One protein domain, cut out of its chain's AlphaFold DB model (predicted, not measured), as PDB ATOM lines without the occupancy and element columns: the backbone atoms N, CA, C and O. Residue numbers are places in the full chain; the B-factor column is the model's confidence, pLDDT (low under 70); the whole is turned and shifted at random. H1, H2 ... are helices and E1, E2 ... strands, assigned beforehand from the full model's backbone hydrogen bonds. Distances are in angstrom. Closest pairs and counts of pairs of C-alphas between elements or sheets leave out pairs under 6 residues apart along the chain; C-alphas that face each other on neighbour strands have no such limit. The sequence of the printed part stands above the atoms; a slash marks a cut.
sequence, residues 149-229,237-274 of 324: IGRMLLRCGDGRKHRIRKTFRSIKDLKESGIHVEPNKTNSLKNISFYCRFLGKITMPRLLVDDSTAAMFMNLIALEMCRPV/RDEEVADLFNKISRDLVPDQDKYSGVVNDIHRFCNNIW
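Overview. This is residues 149 to 229 and 237 to 274 of the 324 residues of the protein "Tetratricopeptide repeat (TPR)-like superfamily protein" of Hibiscus syriacus (UniProt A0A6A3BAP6). A small three-stranded sheet, E1 E3 E2, has helices H1, H2 and H5 over one face, making a head; at the other end of the long axis a loose pair of helices, H3 and H4, set at a steep angle, forms a second part. Residues 205 to 212 and 252 to 259 run between the two parts, and residues 157 to 170 make a long loop between H1 and H2. The printed part has 119 residues, with five named helices and three named strands in the order H1 H2 E1 E2 E3 H3 H4 H5; the sheet is mixed and the class is mixed, helices and strands. The outline is elongated, 52 by 34 by 24 A, and only just loose, close to compact, with a radius of gyration of the C-alphas of 16.7 A.

Along the chain. H1 is residues 149 to 156, 10.7 A long, with C-alpha 149 at (-55.689, 27.852, -17.504). H2 is residues 171 to 176, 8.7 A. E1 is residues 179 to 183, 13.1 A, E2 residues 193 to 196, 10.5 A, and E3 residues 200 to 204, 13.2 A. H3, residues 213 to 226, is 19.9 A long and begins at C-alpha 213 (-51.545, 55.094, 9.158). H4 is residues 238 to 251, 18.5 A. H5, residues 260 to 270, is 15.3 A long and ends at C-alpha 270 (-45.805, 38.935, -14.838).

Arrangement. The inner strand E3 is parallel to E1, at 27 degrees, with N 180 and O 200 at 2.8 A. E3 and E2 are a hairpin, antiparallel at 164 degrees, with N 201 and O 195 at 2.8 A. Two layers are formed, with helices H1, H2 and H5 on one face of the sheet. H5 is over E3 and E2 at a height over the sheet of 8.8 A; its closest C-alphas to E2 are those of Val 262 and Phe 194, 5.5 A apart. H5 touches H1 about perpendicular, at 88 degrees, the closest C-alphas being those of Arg 268 and Leu 154, 5.5 A apart. H2 is over none of the strands. H3 and H4 are close but not clearly touching, with the C-alphas of Ala 222 and Leu 244 closest at 8.0 A; they run opposite ways at a steep tilt of 67 degrees, only just short of about perpendicular. Neither is on the sheet. In H1, H2, H3, H4 and H5 every O i to N i+4 pair is within hydrogen-bond range.

Size, cuts and confidence. The C-alphas farthest apart, of Ile 149 and Arg 237, are 53.3 A apart. Residues 230 to 236 are not printed, and C-alphas 229 and 237 are 18.6 A apart across this cut. Of the links printed whole, H1 to H2 is long. Residues 208 to 217, of which 213 to 217 belong to H3, stand free. The mean pLDDT of the printed part is 74.6; residues 157 to 169, 227 to 229 and 237 to 257 are under 70.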
ATOM      1  N   ILE A 149     -56.337  26.850 -16.647       81.00
ATOM      2  CA  ILE A 149     -55.689  27.852 -17.504       81.00
ATOM      3  C   ILE A 149     -54.691  28.683 -16.699       81.00
ATOM      4  O   ILE A 149     -53.534  28.805 -17.088       81.00
ATOM      5  N   GLY A 150     -55.091  29.176 -15.529       83.75
ATOM      6  CA  GLY A 150     -54.210  29.940 -14.659       83.75
ATOM      7  C   GLY A 150     -53.028  29.124 -14.152       83.75
ATOM      8  O   GLY A 150     -51.910  29.622 -14.136       83.75
ATOM      9  N   ARG A 151     -53.220  27.842 -13.814       84.62
ATOM     10  CA  ARG A 151     -52.103  26.947 -13.461       84.62
ATOM     11  C   ARG A 151     -51.143  26.742 -14.630       84.62
ATOM     12  O   ARG A 151     -49.940  26.673 -14.396       84.62
ATOM     13  N   MET A 152     -51.649  26.666 -15.862       83.75
ATOM     14  CA  MET A 152     -50.811  26.598 -17.061       83.75
ATOM     15  C   MET A 152     -50.000  27.888 -17.232       83.75
ATOM     16  O   MET A 152     -48.779  27.829 -17.354       83.75
ATOM     17  N   LEU A 153     -50.648  29.053 -17.131       83.81
ATOM     18  CA  LEU A 153     -49.974  30.352 -17.198       83.81
ATOM     19  C   LEU A 153     -48.911  30.504 -16.101       83.81
ATOM     20  O   LEU A 153     -47.804  30.959 -16.372       83.81
ATOM     21  N   LEU A 154     -49.192  30.067 -14.875       84.81
ATOM     22  CA  LEU A 154     -48.215  30.126 -13.787       84.81
ATOM     23  C   LEU A 154     -47.063  29.134 -13.966       84.81
ATOM     24  O   LEU A 154     -45.962  29.416 -13.513       84.81
ATOM     25  N   ARG A 155     -47.274  27.986 -14.622       82.44
ATOM     26  CA  ARG A 155     -46.197  27.026 -14.934       82.44
ATOM     27  C   ARG A 155     -45.284  27.503 -16.063       82.44
ATOM     28  O   ARG A 155     -44.097  27.206 -16.023       82.44
ATOM     29  N   CYS A 156     -45.835  28.208 -17.049       77.81
ATOM     30  CA  CYS A 156     -45.094  28.710 -18.209       77.81
ATOM     31  C   CYS A 156     -44.328  30.014 -17.941       77.81
ATOM     32  O   CYS A 156     -43.512  30.412 -18.767       77.81
ATOM     33  N   GLY A 157     -44.590  30.683 -16.815       69.81
ATOM     34  CA  GLY A 157     -43.800  31.832 -16.384       69.81
ATOM     35  C   GLY A 157     -42.360  31.437 -16.076       69.81
ATOM     36  O   GLY A 157     -42.127  30.428 -15.406       69.81
ATOM     37  N   ASP A 158     -41.399  32.238 -16.540       65.00
ATOM     38  CA  ASP A 158     -39.983  32.004 -16.273       65.00
ATOM     39  C   ASP A 158     -39.714  32.068 -14.759       65.00
ATOM     40  O   ASP A 158     -39.676  33.131 -14.131       65.00
ATOM     41  N   GLY A 159     -39.583  30.887 -14.157       56.84
ATOM     42  CA  GLY A 159     -39.320  30.697 -12.739       56.84
ATOM     43  C   GLY A 159     -37.837  30.722 -12.393       56.84
ATOM     44  O   GLY A 159     -37.491  30.179 -11.340       56.84
ATOM     45  N   ARG A 160     -36.961  31.258 -13.268       55.00
ATOM     46  CA  ARG A 160     -35.505  31.282 -13.062       55.00
ATOM     47  C   ARG A 160     -35.172  31.624 -11.606       55.00
ATOM     48  O   ARG A 160     -35.412  32.728 -11.125       55.00
ATOM     49  N   LYS A 161     -34.600  30.624 -10.921       50.62
ATOM     50  CA  LYS A 161     -34.154  30.582  -9.516       50.62
ATOM     51  C   LYS A 161     -32.993  31.544  -9.209       50.62
ATOM     52  O   LYS A 161     -32.164  31.249  -8.349       50.62
ATOM     53  N   HIS A 162     -32.868  32.670  -9.905       45.47
ATOM     54  CA  HIS A 162     -31.803  33.598  -9.569       45.47
ATOM     55  C   HIS A 162     -32.205  34.420  -8.351       45.47
ATOM     56  O   HIS A 162     -33.263  35.040  -8.321       45.47
ATOM     57  N   ARG A 163     -31.317  34.402  -7.355       46.56
ATOM     58  CA  ARG A 163     -31.286  35.172  -6.100       46.56
ATOM     59  C   ARG A 163     -31.287  36.702  -6.303       46.56
ATOM     60  O   ARG A 163     -30.739  37.439  -5.494       46.56
ATOM     61  N   ILE A 164     -31.852  37.187  -7.400       47.16
ATOM     62  CA  ILE A 164     -31.970  38.595  -7.731       47.16
ATOM     63  C   ILE A 164     -33.339  39.009  -7.214       47.16
ATOM     64  O   ILE A 164     -34.362  38.708  -7.823       47.16
ATOM     65  N   ARG A 165     -33.321  39.590  -6.011       52.69
ATOM     66  CA  ARG A 165     -34.315  40.505  -5.436       52.69
ATOM     67  C   ARG A 165     -35.515  40.706  -6.374       52.69
ATOM     68  O   ARG A 165     -35.455  41.536  -7.277       52.69
ATOM     69  N   LYS A 166     -36.578  39.906  -6.205       61.28
ATOM     70  CA  LYS A 166     -37.816  40.075  -6.978       61.28
ATOM     71  C   LYS A 166     -38.305  41.490  -6.718       61.28
ATOM     72  O   LYS A 166     -38.714  41.802  -5.602       61.28
ATOM     73  N   THR A 167     -38.185  42.360  -7.708       58.94
ATOM     74  CA  THR A 167     -38.577  43.756  -7.564       58.94
ATOM     75  C   THR A 167     -40.089  43.813  -7.437       58.94
ATOM     76  O   THR A 167     -40.805  43.321  -8.316       58.94
ATOM     77  N   PHE A 168     -40.577  44.395  -6.345       62.50
ATOM     78  CA  PHE A 168     -41.995  44.682  -6.198       62.50
ATOM     79  C   PHE A 168     -42.371  45.744  -7.232       62.50
ATOM     80  O   PHE A 168     -41.861  46.861  -7.209       62.50
ATOM     81  N   ARG A 169     -43.217  45.358  -8.185       68.19
ATOM     82  CA  ARG A 169     -43.816  46.279  -9.152       68.19
ATOM     83  C   ARG A 169     -44.823  47.167  -8.424       68.19
ATOM     84  O   ARG A 169     -45.456  46.710  -7.469       68.19
ATOM     85  N   SER A 170     -44.986  48.414  -8.861       77.75
ATOM     86  CA  SER A 170     -46.008  49.282  -8.271       77.75
ATOM     87  C   SER A 170     -47.404  48.692  -8.514       77.75
ATOM     88  O   SER A 170     -47.617  47.937  -9.465       77.75
ATOM     89  N   ILE A 171     -48.394  49.048  -7.685       78.56
ATOM     90  CA  ILE A 171     -49.785  48.601  -7.897       78.56
ATOM     91  C   ILE A 171     -50.283  48.996  -9.297       78.56
ATOM     92  O   ILE A 171     -51.067  48.265  -9.901       78.56
ATOM     93  N   LYS A 172     -49.808  50.127  -9.831       81.38
ATOM     94  CA  LYS A 172     -50.115  50.574 -11.191       81.38
ATOM     95  C   LYS A 172     -49.563  49.597 -12.234       81.38
ATOM     96  O   LYS A 172     -50.333  49.103 -13.048       81.38
ATOM     97  N   ASP A 173     -48.286  49.238 -12.135       82.31
ATOM     98  CA  ASP A 173     -47.643  48.285 -13.052       82.31
ATOM     99  C   ASP A 173     -48.299  46.895 -12.990       82.31
ATOM    100  O   ASP A 173     -48.439  46.210 -14.005       82.31
ATOM    101  N   LEU A 174     -48.717  46.458 -11.793       85.69
ATOM    102  CA  LEU A 174     -49.447  45.200 -11.619       85.69
ATOM    103  C   LEU A 174     -50.797  45.249 -12.351       85.69
ATOM    104  O   LEU A 174     -51.125  44.313 -13.083       85.69
ATOM    105  N   LYS A 175     -51.546  46.351 -12.215       85.62
ATOM    106  CA  LYS A 175     -52.812  46.560 -12.936       85.62
ATOM    107  C   LYS A 175     -52.621  46.570 -14.449       85.62
ATOM    108  O   LYS A 175     -53.364  45.895 -15.154       85.62
ATOM    109  N   GLU A 176     -51.597  47.262 -14.937       84.12
ATOM    110  CA  GLU A 176     -51.247  47.298 -16.362       84.12
ATOM    111  C   GLU A 176     -50.825  45.919 -16.896       84.12
ATOM    112  O   GLU A 176     -51.078  45.595 -18.053       84.12
ATOM    113  N   SER A 177     -50.278  45.058 -16.033       81.12
ATOM    114  CA  SER A 177     -49.940  43.667 -16.365       81.12
ATOM    115  C   SER A 177     -51.154  42.721 -16.390       81.12
ATOM    116  O   SER A 177     -50.983  41.514 -16.559       81.12
ATOM    117  N   GLY A 178     -52.380  43.219 -16.189       85.06
ATOM    118  CA  GLY A 178     -53.601  42.405 -16.147       85.06
ATOM    119  C   GLY A 178     -53.875  41.751 -14.789       85.06
ATOM    120  O   GLY A 178     -54.638  40.781 -14.712       85.06
ATOM    121  N   ILE A 179     -53.262  42.252 -13.709       89.38
ATOM    122  CA  ILE A 179     -53.550  41.821 -12.338       89.38
ATOM    123  C   ILE A 179     -54.582  42.756 -11.709       89.38
ATOM    124  O   ILE A 179     -54.364  43.954 -11.567       89.38
ATOM    125  N   HIS A 180     -55.694  42.193 -11.251       89.69
ATOM    126  CA  HIS A 180     -56.713  42.940 -10.525       89.69
ATOM    127  C   HIS A 180     -56.442  42.855  -9.033       89.69
ATOM    128  O   HIS A 180     -56.161  41.780  -8.506       89.69
ATOM    129  N   VAL A 181     -56.540  43.991  -8.355       88.25
ATOM    130  CA  VAL A 181     -56.448  44.055  -6.900       88.25
ATOM    131  C   VAL A 181     -57.867  44.118  -6.358       88.25
ATOM    132  O   VAL A 181     -58.600  45.059  -6.663       88.25
ATOM    133  N   GLU A 182     -58.251  43.108  -5.590       85.31
ATOM    134  CA  GLU A 182     -59.565  42.995  -4.966       85.31
ATOM    135  C   GLU A 182     -59.416  43.028  -3.438       85.31
ATOM    136  O   GLU A 182     -58.461  42.476  -2.883       85.31
ATOM    137  N   PRO A 183     -60.345  43.675  -2.722       82.12
ATOM    138  CA  PRO A 183     -60.314  43.653  -1.274       82.12
ATOM    139  C   PRO A 183     -60.707  42.271  -0.743       82.12
ATOM    140  O   PRO A 183     -61.688  41.674  -1.191       82.12
ATOM    141  N   ASN A 184     -59.982  41.790   0.262       76.56
ATOM    142  CA  ASN A 184     -60.369  40.620   1.035       76.56
ATOM    143  C   ASN A 184     -61.584  40.958   1.932       76.56
ATOM    144  O   ASN A 184     -61.820  42.116   2.286       76.56
ATOM    145  N   LYS A 185     -62.366  39.935   2.282       72.19
ATOM    146  CA  LYS A 185     -63.456  39.967   3.261       72.19
ATOM    147  C   LYS A 185     -62.961  39.965   4.712       72.19
ATOM    148  O   LYS A 185     -63.747  40.239   5.612       72.19
ATOM    149  N   THR A 186     -61.698  39.610   4.956       71.06
ATOM    150  CA  THR A 186     -61.137  39.522   6.312       71.06
ATOM    151  C   THR A 186     -60.382  40.783   6.723       71.06
ATOM    152  O   THR A 186     -59.644  41.346   5.916       71.06
ATOM    153  N   ASN A 187     -60.447  41.126   8.011       71.06
ATOM    154  CA  ASN A 187     -59.730  42.263   8.606       71.06
ATOM    155  C   ASN A 187     -58.291  41.916   9.055       71.06
ATOM    156  O   ASN A 187     -57.673  42.682   9.788       71.06
ATOM    157  N   SER A 188     -57.748  40.764   8.649       81.00
ATOM    158  CA  SER A 188     -56.396  40.331   9.028       81.00
ATOM    159  C   SER A 188     -55.358  40.789   8.007       81.00
ATOM    160  O   SER A 188     -55.468  40.479   6.817       81.00
ATOM    161  N   LEU A 189     -54.283  41.425   8.482       81.75
ATOM    162  CA  LEU A 189     -53.105  41.771   7.677       81.75
ATOM    163  C   LEU A 189     -52.370  40.541   7.120       81.75
ATOM    164  O   LEU A 189     -51.541  40.672   6.220       81.75
ATOM    165  N   LYS A 190     -52.669  39.340   7.633       80.50
ATOM    166  CA  LYS A 190     -52.072  38.086   7.152       80.50
ATOM    167  C   LYS A 190     -52.674  37.582   5.839       80.50
ATOM    168  O   LYS A 190     -52.064  36.758   5.158       80.50
ATOM    169  N   ASN A 191     -53.870  38.046   5.492       81.69
ATOM    170  CA  ASN A 191     -54.703  37.396   4.490       81.69
ATOM    171  C   ASN A 191     -54.510  38.027   3.109       81.69
ATOM    172  O   ASN A 191     -55.418  38.629   2.532       81.69
ATOM    173  N   ILE A 192     -53.290  37.869   2.592       84.88
ATOM    174  CA  ILE A 192     -52.915  38.232   1.226       84.88
ATOM    175  C   ILE A 192     -52.819  36.953   0.398       84.88
ATOM    176  O   ILE A 192     -52.113  36.014   0.769       84.88
ATOM    177  N   SER A 193     -53.509  36.914  -0.739       87.12
ATOM    178  CA  SER A 193     -53.452  35.771  -1.649       87.12
ATOM    179  C   SER A 193     -53.386  36.215  -3.104       87.12
ATOM    180  O   SER A 193     -53.797  37.319  -3.457       87.12
ATOM    181  N   PHE A 194     -52.856  35.343  -3.956       88.75
ATOM    182  CA  PHE A 194     -52.870  35.539  -5.394       88.75
ATOM    183  C   PHE A 194     -53.364  34.276  -6.078       88.75
ATOM    184  O   PHE A 194     -52.957  33.167  -5.734       88.75
ATOM    185  N   TYR A 195     -54.214  34.455  -7.079       88.94
ATOM    186  CA  TYR A 195     -54.642  33.376  -7.948       88.94
ATOM    187  C   TYR A 195     -54.870  33.892  -9.363       88.94
ATOM    188  O   TYR A 195     -55.101  35.076  -9.604       88.94
ATOM    189  N   CYS A 196     -54.797  32.982 -10.324       87.44
ATOM    190  CA  CYS A 196     -54.958  33.298 -11.732       87.44
ATOM    191  C   CYS A 196     -56.071  32.445 -12.331       87.44
ATOM    192  O   CYS A 196     -56.116  31.225 -12.153       87.44
ATOM    193  N   ARG A 197     -56.958  33.082 -13.095       85.50
ATOM    194  CA  ARG A 197     -57.821  32.380 -14.052       85.50
ATOM    195  C   ARG A 197     -57.306  32.674 -15.456       85.50
ATOM    196  O   ARG A 197     -56.333  32.063 -15.878       85.50
ATOM    197  N   PHE A 198     -57.906  33.654 -16.122       80.81
ATOM    198  CA  PHE A 198     -57.367  34.272 -17.340       80.81
ATOM    199  C   PHE A 198     -56.502  35.490 -17.003       80.81
ATOM    200  O   PHE A 198     -55.440  35.688 -17.579       80.81
ATOM    201  N   LEU A 199     -56.961  36.260 -16.018       87.38
ATOM    202  CA  LEU A 199     -56.287  37.410 -15.438       87.38
ATOM    203  C   LEU A 199     -55.771  37.045 -14.045       87.38
ATOM    204  O   LEU A 199     -56.331  36.158 -13.378       87.38
ATOM    205  N   GLY A 200     -54.724  37.738 -13.611       89.44
ATOM    206  CA  GLY A 200     -54.234  37.643 -12.244       89.44
ATOM    207  C   GLY A 200     -55.177  38.376 -11.296       89.44
ATOM    208  O   GLY A 200     -55.759  39.402 -11.655       89.44
ATOM    209  N   LYS A 201     -55.331  37.859 -10.081       91.06
ATOM    210  CA  LYS A 201     -56.091  38.502  -9.011       91.06
ATOM    211  C   LYS A 201     -55.308  38.431  -7.707       91.06
ATOM    212  O   LYS A 201     -54.936  37.343  -7.278       91.06
ATOM    213  N   ILE A 202     -55.055  39.589  -7.105       89.94
ATOM    214  CA  ILE A 202     -54.483  39.732  -5.765       89.94
ATOM    215  C   ILE A 202     -55.622  40.105  -4.828       89.94
ATOM    216  O   ILE A 202     -56.283  41.118  -5.051       89.94
ATOM    217  N   THR A 203     -55.822  39.316  -3.776       87.50
ATOM    218  CA  THR A 203     -56.676  39.709  -2.657       87.50
ATOM    219  C   THR A 203     -55.815  40.217  -1.515       87.50
ATOM    220  O   THR A 203     -54.824  39.586  -1.144       87.50
ATOM    221  N   MET A 204     -56.177  41.373  -0.969       84.19
ATOM    222  CA  MET A 204     -55.483  41.981   0.165       84.19
ATOM    223  C   MET A 204     -56.492  42.619   1.122       84.19
ATOM    224  O   MET A 204     -57.556  43.052   0.673       84.19
ATOM    225  N   PRO A 205     -56.208  42.665   2.432       81.94
ATOM    226  CA  PRO A 205     -57.102  43.286   3.400       81.94
ATOM    227  C   PRO A 205     -57.345  44.749   3.040       81.94
ATOM    228  O   PRO A 205     -56.478  45.428   2.482       81.94
ATOM    229  N   ARG A 206     -58.548  45.230   3.350       80.62
ATOM    230  CA  ARG A 206     -58.861  46.643   3.172       80.62
ATOM    231  C   ARG A 206     -58.111  47.449   4.221       80.62
ATOM    232  O   ARG A 206     -58.070  47.038   5.375       80.62
ATOM    233  N   LEU A 207     -57.542  48.573   3.806       81.38
ATOM    234  CA  LEU A 207     -56.820  49.486   4.683       81.38
ATOM    235  C   LEU A 207     -57.487  50.856   4.616       81.38
ATOM    236  O   LEU A 207     -57.687  51.397   3.528       81.38
ATOM    237  N   LEU A 208     -57.839  51.391   5.778       79.69
ATOM    238  CA  LEU A 208     -58.171  52.793   5.968       79.69
ATOM    239  C   LEU A 208     -56.847  53.552   6.034       79.69
ATOM    240  O   LEU A 208     -56.027  53.273   6.903       79.69
ATOM    241  N   VAL A 209     -56.616  54.430   5.058       79.75
ATOM    242  CA  VAL A 209     -55.410  55.260   4.995       79.75
ATOM    243  C   VAL A 209     -55.787  56.662   5.438       79.75
ATOM    244  O   VAL A 209     -56.530  57.357   4.746       79.75
ATOM    245  N   ASP A 210     -55.269  57.043   6.593       80.75
ATOM    246  CA  ASP A 210     -55.325  58.385   7.156       80.75
ATOM    247  C   ASP A 210     -53.908  58.892   7.477       80.75
ATOM    248  O   ASP A 210     -52.911  58.193   7.256       80.75
ATOM    249  N   ASP A 211     -53.822  60.105   8.023       81.25
ATOM    250  CA  ASP A 211     -52.551  60.750   8.362       81.25
ATOM    251  C   ASP A 211     -51.749  59.979   9.433       81.25
ATOM    252  O   ASP A 211     -50.531  60.129   9.525       81.25
ATOM    253  N   SER A 212     -52.400  59.108  10.215       80.75
ATOM    254  CA  SER A 212     -51.762  58.301  11.266       80.75
ATOM    255  C   SER A 212     -51.239  56.950  10.772       80.75
ATOM    256  O   SER A 212     -50.328  56.363  11.360       80.75
ATOM    257  N   THR A 213     -51.776  56.456   9.654       82.69
ATOM    258  CA  THR A 213     -51.545  55.094   9.158       82.69
ATOM    259  C   THR A 213     -50.069  54.832   8.857       82.69
ATOM    260  O   THR A 213     -49.540  53.773   9.201       82.69
ATOM    261  N   ALA A 214     -49.379  55.804   8.251       82.44
ATOM    262  CA  ALA A 214     -47.952  55.693   7.955       82.44
ATOM    263  C   ALA A 214     -47.113  55.588   9.239       82.44
ATOM    264  O   ALA A 214     -46.269  54.698   9.349       82.44
ATOM    265  N   ALA A 215     -47.384  56.446  10.227       84.25
ATOM    266  CA  ALA A 215     -46.702  56.419  11.518       84.25
ATOM    267  C   ALA A 215     -46.952  55.092  12.252       84.25
ATOM    268  O   ALA A 215     -46.020  54.479  12.773       84.25
ATOM    269  N   MET A 216     -48.189  54.595  12.227       86.06
ATOM    270  CA  MET A 216     -48.550  53.322  12.844       86.06
ATOM    271  C   MET A 216     -47.822  52.137  12.193       86.06
ATOM    272  O   MET A 216     -47.267  51.298  12.902       86.06
ATOM    273  N   PHE A 217     -47.739  52.081  10.859       86.19
ATOM    274  CA  PHE A 217     -46.950  51.052  10.169       86.19
ATOM    275  C   PHE A 217     -45.468  51.110  10.532       86.19
ATOM    276  O   PHE A 217     -44.876  50.066  10.790       86.19
ATOM    277  N   MET A 218     -44.876  52.305  10.581       84.62
ATOM    278  CA  MET A 218     -43.468  52.470  10.946       84.62
ATOM    279  C   MET A 218     -43.183  51.953  12.358       84.62
ATOM    280  O   MET A 218     -42.220  51.214  12.550       84.62
ATOM    281  N   ASN A 219     -44.056  52.248  13.323       87.94
ATOM    282  CA  ASN A 219     -43.925  51.742  14.691       87.94
ATOM    283  C   ASN A 219     -44.118  50.222  14.780       87.94
ATOM    284  O   ASN A 219     -43.387  49.549  15.502       87.94
ATOM    285  N   LEU A 220     -45.047  49.652  14.005       87.75
ATOM    286  CA  LEU A 220     -45.219  48.198  13.912       87.75
ATOM    287  C   LEU A 220     -44.001  47.507  13.282       87.75
ATOM    288  O   LEU A 220     -43.612  46.434  13.735       87.75
ATOM    289  N   ILE A 221     -43.397  48.112  12.256       83.00
ATOM    290  CA  ILE A 221     -42.161  47.622  11.634       83.00
ATOM    291  C   ILE A 221     -41.018  47.678  12.648       83.00
ATOM    292  O   ILE A 221     -40.336  46.676  12.839       83.00
ATOM    293  N   ALA A 222     -40.834  48.815  13.323       83.38
ATOM    294  CA  ALA A 222     -39.814  48.969  14.353       83.38
ATOM    295  C   ALA A 222     -39.992  47.923  15.465       83.38
ATOM    296  O   ALA A 222     -39.035  47.234  15.803       83.38
ATOM    297  N   LEU A 223     -41.224  47.696  15.936       84.94
ATOM    298  CA  LEU A 223     -41.534  46.648  16.912       84.94
ATOM    299  C   LEU A 223     -41.083  45.251  16.446       84.94
ATOM    300  O   LEU A 223     -40.547  44.484  17.242       84.94
ATOM    301  N   GLU A 224     -41.310  44.894  15.181       82.00
ATOM    302  CA  GLU A 224     -40.889  43.594  14.637       82.00
ATOM    303  C   GLU A 224     -39.371  43.471  14.516       82.00
ATOM    304  O   GLU A 224     -38.831  42.386  14.712       82.00
ATOM    305  N   MET A 225     -38.686  44.575  14.221       75.94
ATOM    306  CA  MET A 225     -37.227  44.616  14.108       75.94
ATOM    307  C   MET A 225     -36.538  44.578  15.478       75.94
ATOM    308  O   MET A 225     -35.482  43.967  15.604       75.94
ATOM    309  N   CYS A 226     -37.142  45.192  16.501       72.56
ATOM    310  CA  CYS A 226     -36.646  45.168  17.880       72.56
ATOM    311  C   CYS A 226     -36.897  43.829  18.582       72.56
ATOM    312  O   CYS A 226     -36.300  43.544  19.620       72.56
ATOM    313  N   ARG A 227     -37.795  42.988  18.053       67.44
ATOM    314  CA  ARG A 227     -38.019  41.661  18.621       67.44
ATOM    315  C   ARG A 227     -36.836  40.753  18.323       67.44
ATOM    316  O   ARG A 227     -36.470  40.599  17.158       67.44
ATOM    317  N   PRO A 228     -36.280  40.073  19.337       55.00
ATOM    318  CA  PRO A 228     -35.199  39.135  19.108       55.00
ATOM    319  C   PRO A 228     -35.719  37.956  18.282       55.00
ATOM    320  O   PRO A 228     -36.396  37.056  18.784       55.00
ATOM    321  N   VAL A 229     -35.373  37.933  16.994       45.22
ATOM    322  CA  VAL A 229     -35.420  36.719  16.178       45.22
ATOM    323  C   VAL A 229     -34.234  35.858  16.614       45.22
ATOM    324  O   VAL A 229     -33.153  35.906  16.041       45.22
ATOM    325  N   ARG A 237     -28.803  51.949  20.441       53.03
ATOM    326  CA  ARG A 237     -28.178  53.285  20.471       53.03
ATOM    327  C   ARG A 237     -28.521  54.077  19.201       53.03
ATOM    328  O   ARG A 237     -28.870  53.483  18.184       53.03
ATOM    329  N   ASP A 238     -28.333  55.396  19.216       47.03
ATOM    330  CA  ASP A 238     -28.656  56.307  18.097       47.03
ATOM    331  C   ASP A 238     -28.110  55.863  16.723       47.03
ATOM    332  O   ASP A 238     -28.771  56.035  15.698       47.03
ATOM    333  N   GLU A 239     -26.926  55.244  16.676       58.38
ATOM    334  CA  GLU A 239     -26.344  54.687  15.442       58.38
ATOM    335  C   GLU A 239     -27.110  53.464  14.924       58.38
ATOM    336  O   GLU A 239     -27.278  53.306  13.717       58.38
ATOM    337  N   GLU A 240     -27.614  52.621  15.821       59.06
ATOM    338  CA  GLU A 240     -28.425  51.449  15.486       59.06
ATOM    339  C   GLU A 240     -29.856  51.860  15.120       59.06
ATOM    340  O   GLU A 240     -30.467  51.224  14.266       59.06
ATOM    341  N   VAL A 241     -30.369  52.965  15.679       58.41
ATOM    342  CA  VAL A 241     -31.621  53.606  15.240       58.41
ATOM    343  C   VAL A 241     -31.460  54.188  13.835       58.41
ATOM    344  O   VAL A 241     -32.310  53.963  12.974       58.41
ATOM    345  N   ALA A 242     -30.359  54.889  13.556       55.81
ATOM    346  CA  ALA A 242     -30.064  55.398  12.219       55.81
ATOM    347  C   ALA A 242     -29.861  54.258  11.208       55.81
ATOM    348  O   ALA A 242     -30.371  54.328  10.087       55.81
ATOM    349  N   ASP A 243     -29.167  53.186  11.598       60.75
ATOM    350  CA  ASP A 243     -29.021  51.986  10.774       60.75
ATOM    351  C   ASP A 243     -30.369  51.284  10.576       60.75
ATOM    352  O   ASP A 243     -30.701  50.924   9.453       60.75
ATOM    353  N   LEU A 244     -31.218  51.203  11.607       61.94
ATOM    354  CA  LEU A 244     -32.590  50.705  11.510       61.94
ATOM    355  C   LEU A 244     -33.413  51.543  10.530       61.94
ATOM    356  O   LEU A 244     -34.059  50.969   9.664       61.94
ATOM    357  N   PHE A 245     -33.372  52.873  10.592       59.94
ATOM    358  CA  PHE A 245     -34.083  53.740   9.645       59.94
ATOM    359  C   PHE A 245     -33.553  53.591   8.215       59.94
ATOM    360  O   PHE A 245     -34.336  53.479   7.266       59.94
ATOM    361  N   ASN A 246     -32.232  53.513   8.044       64.81
ATOM    362  CA  ASN A 246     -31.605  53.245   6.750       64.81
ATOM    363  C   ASN A 246     -31.981  51.857   6.217       64.81
ATOM    364  O   ASN A 246     -32.207  51.693   5.016       64.81
ATOM    365  N   LYS A 247     -32.114  50.871   7.104       60.03
ATOM    366  CA  LYS A 247     -32.521  49.496   6.812       60.03
ATOM    367  C   LYS A 247     -34.023  49.375   6.578       60.03
ATOM    368  O   LYS A 247     -34.420  48.609   5.718       60.03
ATOM    369  N   ILE A 248     -34.872  50.177   7.215       57.75
ATOM    370  CA  ILE A 248     -36.299  50.287   6.885       57.75
ATOM    371  C   ILE A 248     -36.446  50.908   5.489       57.75
ATOM    372  O   ILE A 248     -37.199  50.409   4.657       57.75
ATOM    373  N   SER A 249     -35.665  51.949   5.192       53.00
ATOM    374  CA  SER A 249     -35.674  52.615   3.887       53.00
ATOM    375  C   SER A 249     -35.137  51.729   2.750       53.00
ATOM    376  O   SER A 249     -35.666  51.764   1.638       53.00
ATOM    377  N   ARG A 250     -34.104  50.910   3.009       52.94
ATOM    378  CA  ARG A 250     -33.431  50.083   1.986       52.94
ATOM    379  C   ARG A 250     -33.863  48.619   1.963       52.94
ATOM    380  O   ARG A 250     -33.897  48.032   0.885       52.94
ATOM    381  N   ASP A 251     -34.190  48.038   3.110       51.81
ATOM    382  CA  ASP A 251     -34.323  46.599   3.370       51.81
ATOM    383  C   ASP A 251     -35.583  46.245   4.185       51.81
ATOM    384  O   ASP A 251     -35.597  45.261   4.925       51.81
ATOM    385  N   LEU A 252     -36.705  46.936   3.941       54.22
ATOM    386  CA  LEU A 252     -38.055  46.364   4.105       54.22
ATOM    387  C   LEU A 252     -38.265  45.168   3.144       54.22
ATOM    388  O   LEU A 252     -39.228  45.091   2.383       54.22
ATOM    389  N   VAL A 253     -37.313  44.237   3.121       48.28
ATOM    390  CA  VAL A 253     -37.447  42.919   2.535       48.28
ATOM    391  C   VAL A 253     -38.297  42.164   3.549       48.28
ATOM    392  O   VAL A 253     -37.824  41.929   4.659       48.28
ATOM    393  N   PRO A 254     -39.559  41.825   3.222       51.91
ATOM    394  CA  PRO A 254     -40.361  40.998   4.106       51.91
ATOM    395  C   PRO A 254     -39.555  39.751   4.444       51.91
ATOM    396  O   PRO A 254     -38.832  39.264   3.569       51.91
ATOM    397  N   ASP A 255     -39.733  39.209   5.649       51.62
ATOM    398  CA  ASP A 255     -39.497  37.786   5.875       51.62
ATOM    399  C   ASP A 255     -40.147  37.038   4.702       51.62
ATOM    400  O   ASP A 255     -41.376  37.007   4.529       51.62
ATOM    401  N   GLN A 256     -39.288  36.609   3.776       55.78
ATOM    402  CA  GLN A 256     -39.705  36.332   2.413       55.78
ATOM    403  C   GLN A 256     -40.486  35.027   2.374       55.78
ATOM    404  O   GLN A 256     -41.182  34.784   1.393       55.78
ATOM    405  N   ASP A 257     -40.420  34.233   3.442       64.56
ATOM    406  CA  ASP A 257     -40.945  32.884   3.511       64.56
ATOM    407  C   ASP A 257     -42.468  32.874   3.586       64.56
ATOM    408  O   ASP A 257     -43.109  32.127   2.837       64.56
ATOM    409  N   LYS A 258     -43.073  33.768   4.379       72.69
ATOM    410  CA  LYS A 258     -44.526  33.761   4.601       72.69
ATOM    411  C   LYS A 258     -45.334  34.023   3.332       72.69
ATOM    412  O   LYS A 258     -46.314  33.330   3.065       72.69
ATOM    413  N   TYR A 259     -44.917  35.008   2.540       75.88
ATOM    414  CA  TYR A 259     -45.565  35.352   1.270       75.88
ATOM    415  C   TYR A 259     -44.750  34.917   0.051       75.88
ATOM    416  O   TYR A 259     -45.078  35.304  -1.072       75.88
ATOM    417  N   SER A 260     -43.727  34.074   0.240       76.94
ATOM    418  CA  SER A 260     -42.865  33.567  -0.837       76.94
ATOM    419  C   SER A 260     -43.688  33.002  -1.989       76.94
ATOM    420  O   SER A 260     -43.409  33.309  -3.147       76.94
ATOM    421  N   GLY A 261     -44.716  32.206  -1.676       79.62
ATOM    422  CA  GLY A 261     -45.635  31.608  -2.642       79.62
ATOM    423  C   GLY A 261     -46.394  32.657  -3.451       79.62
ATOM    424  O   GLY A 261     -46.313  32.654  -4.674       79.62
ATOM    425  N   VAL A 262     -47.038  33.611  -2.773       84.38
ATOM    426  CA  VAL A 262     -47.791  34.702  -3.416       84.38
ATOM    427  C   VAL A 262     -46.878  35.526  -4.328       84.38
ATOM    428  O   VAL A 262     -47.191  35.750  -5.494       84.38
ATOM    429  N   VAL A 263     -45.704  35.922  -3.830       81.88
ATOM    430  CA  VAL A 263     -44.726  36.707  -4.595       81.88
ATOM    431  C   VAL A 263     -44.169  35.903  -5.776       81.88
ATOM    432  O   VAL A 263     -43.974  36.450  -6.861       81.88
ATOM    433  N   ASN A 264     -43.907  34.604  -5.593       81.69
ATOM    434  CA  ASN A 264     -43.503  33.700  -6.672       81.69
ATOM    435  C   ASN A 264     -44.562  33.643  -7.774       81.69
ATOM    436  O   ASN A 264     -44.211  33.757  -8.946       81.69
ATOM    437  N   ASP A 265     -45.829  33.472  -7.410       86.44
ATOM    438  CA  ASP A 265     -46.907  33.323  -8.380       86.44
ATOM    439  C   ASP A 265     -47.162  34.627  -9.144       86.44
ATOM    440  O   ASP A 265     -47.275  34.593 -10.370       86.44
ATOM    441  N   ILE A 266     -47.135  35.781  -8.468       86.25
ATOM    442  CA  ILE A 266     -47.188  37.099  -9.125       86.25
ATOM    443  C   ILE A 266     -46.027  37.246 -10.111       86.25
ATOM    444  O   ILE A 266     -46.229  37.626 -11.262       86.25
ATOM    445  N   HIS A 267     -44.807  36.907  -9.690       84.44
ATOM    446  CA  HIS A 267     -43.630  37.016 -10.546       84.44
ATOM    447  C   HIS A 267     -43.722  36.100 -11.774       84.44
ATOM    448  O   HIS A 267     -43.427  36.533 -12.887       84.44
ATOM    449  N   ARG A 268     -44.176  34.850 -11.603       85.19
ATOM    450  CA  ARG A 268     -44.409  33.925 -12.723       85.19
ATOM    451  C   ARG A 268     -45.487  34.443 -13.664       85.19
ATOM    452  O   ARG A 268     -45.326  34.324 -14.872       85.19
ATOM    453  N   PHE A 269     -46.556  35.031 -13.132       86.69
ATOM    454  CA  PHE A 269     -47.597  35.639 -13.952       86.69
ATOM    455  C   PHE A 269     -47.050  36.816 -14.769       86.69
ATOM    456  O   PHE A 269     -47.216  36.838 -15.983       86.69
ATOM    457  N   CYS A 270     -46.347  37.762 -14.143       82.62
ATOM    458  CA  CYS A 270     -45.805  38.935 -14.838       82.62
ATOM    459  C   CYS A 270     -44.708  38.593 -15.859       82.62
ATOM    460  O   CYS A 270     -44.594  39.282 -16.866       82.62
ATOM    461  N   ASN A 271     -43.905  37.552 -15.617       82.19
ATOM    462  CA  ASN A 271     -42.804  37.164 -16.510       82.19
ATOM    463  C   ASN A 271     -43.186  36.066 -17.512       82.19
ATOM    464  O   ASN A 271     -42.314  35.451 -18.129       82.19
ATOM    465  N   ASN A 272     -44.474  35.778 -17.671       83.31
ATOM    466  CA  ASN A 272     -44.937  34.864 -18.701       83.31
ATOM    467  C   ASN A 272     -45.172  35.627 -20.013       83.31
ATOM    468  O   ASN A 272     -45.906  36.605 -20.056       83.31
ATOM    469  N   ILE A 273     -44.601  35.131 -21.109       82.75
ATOM    470  CA  ILE A 273     -44.780  35.691 -22.459       82.75
ATOM    471  C   ILE A 273     -46.260  35.691 -22.886       82.75
ATOM    472  O   ILE A 273     -46.702  36.568 -23.624       82.75
ATOM    473  N   TRP A 274     -47.045  34.725 -22.408       83.00
ATOM    474  CA  TRP A 274     -48.444  34.548 -22.788       83.00
ATOM    475  C   TRP A 274     -49.421  35.407 -21.982       83.00
ATOM    476  O   TRP A 274     -50.540  35.620 -22.443       83.00
TER     477      TRP A 274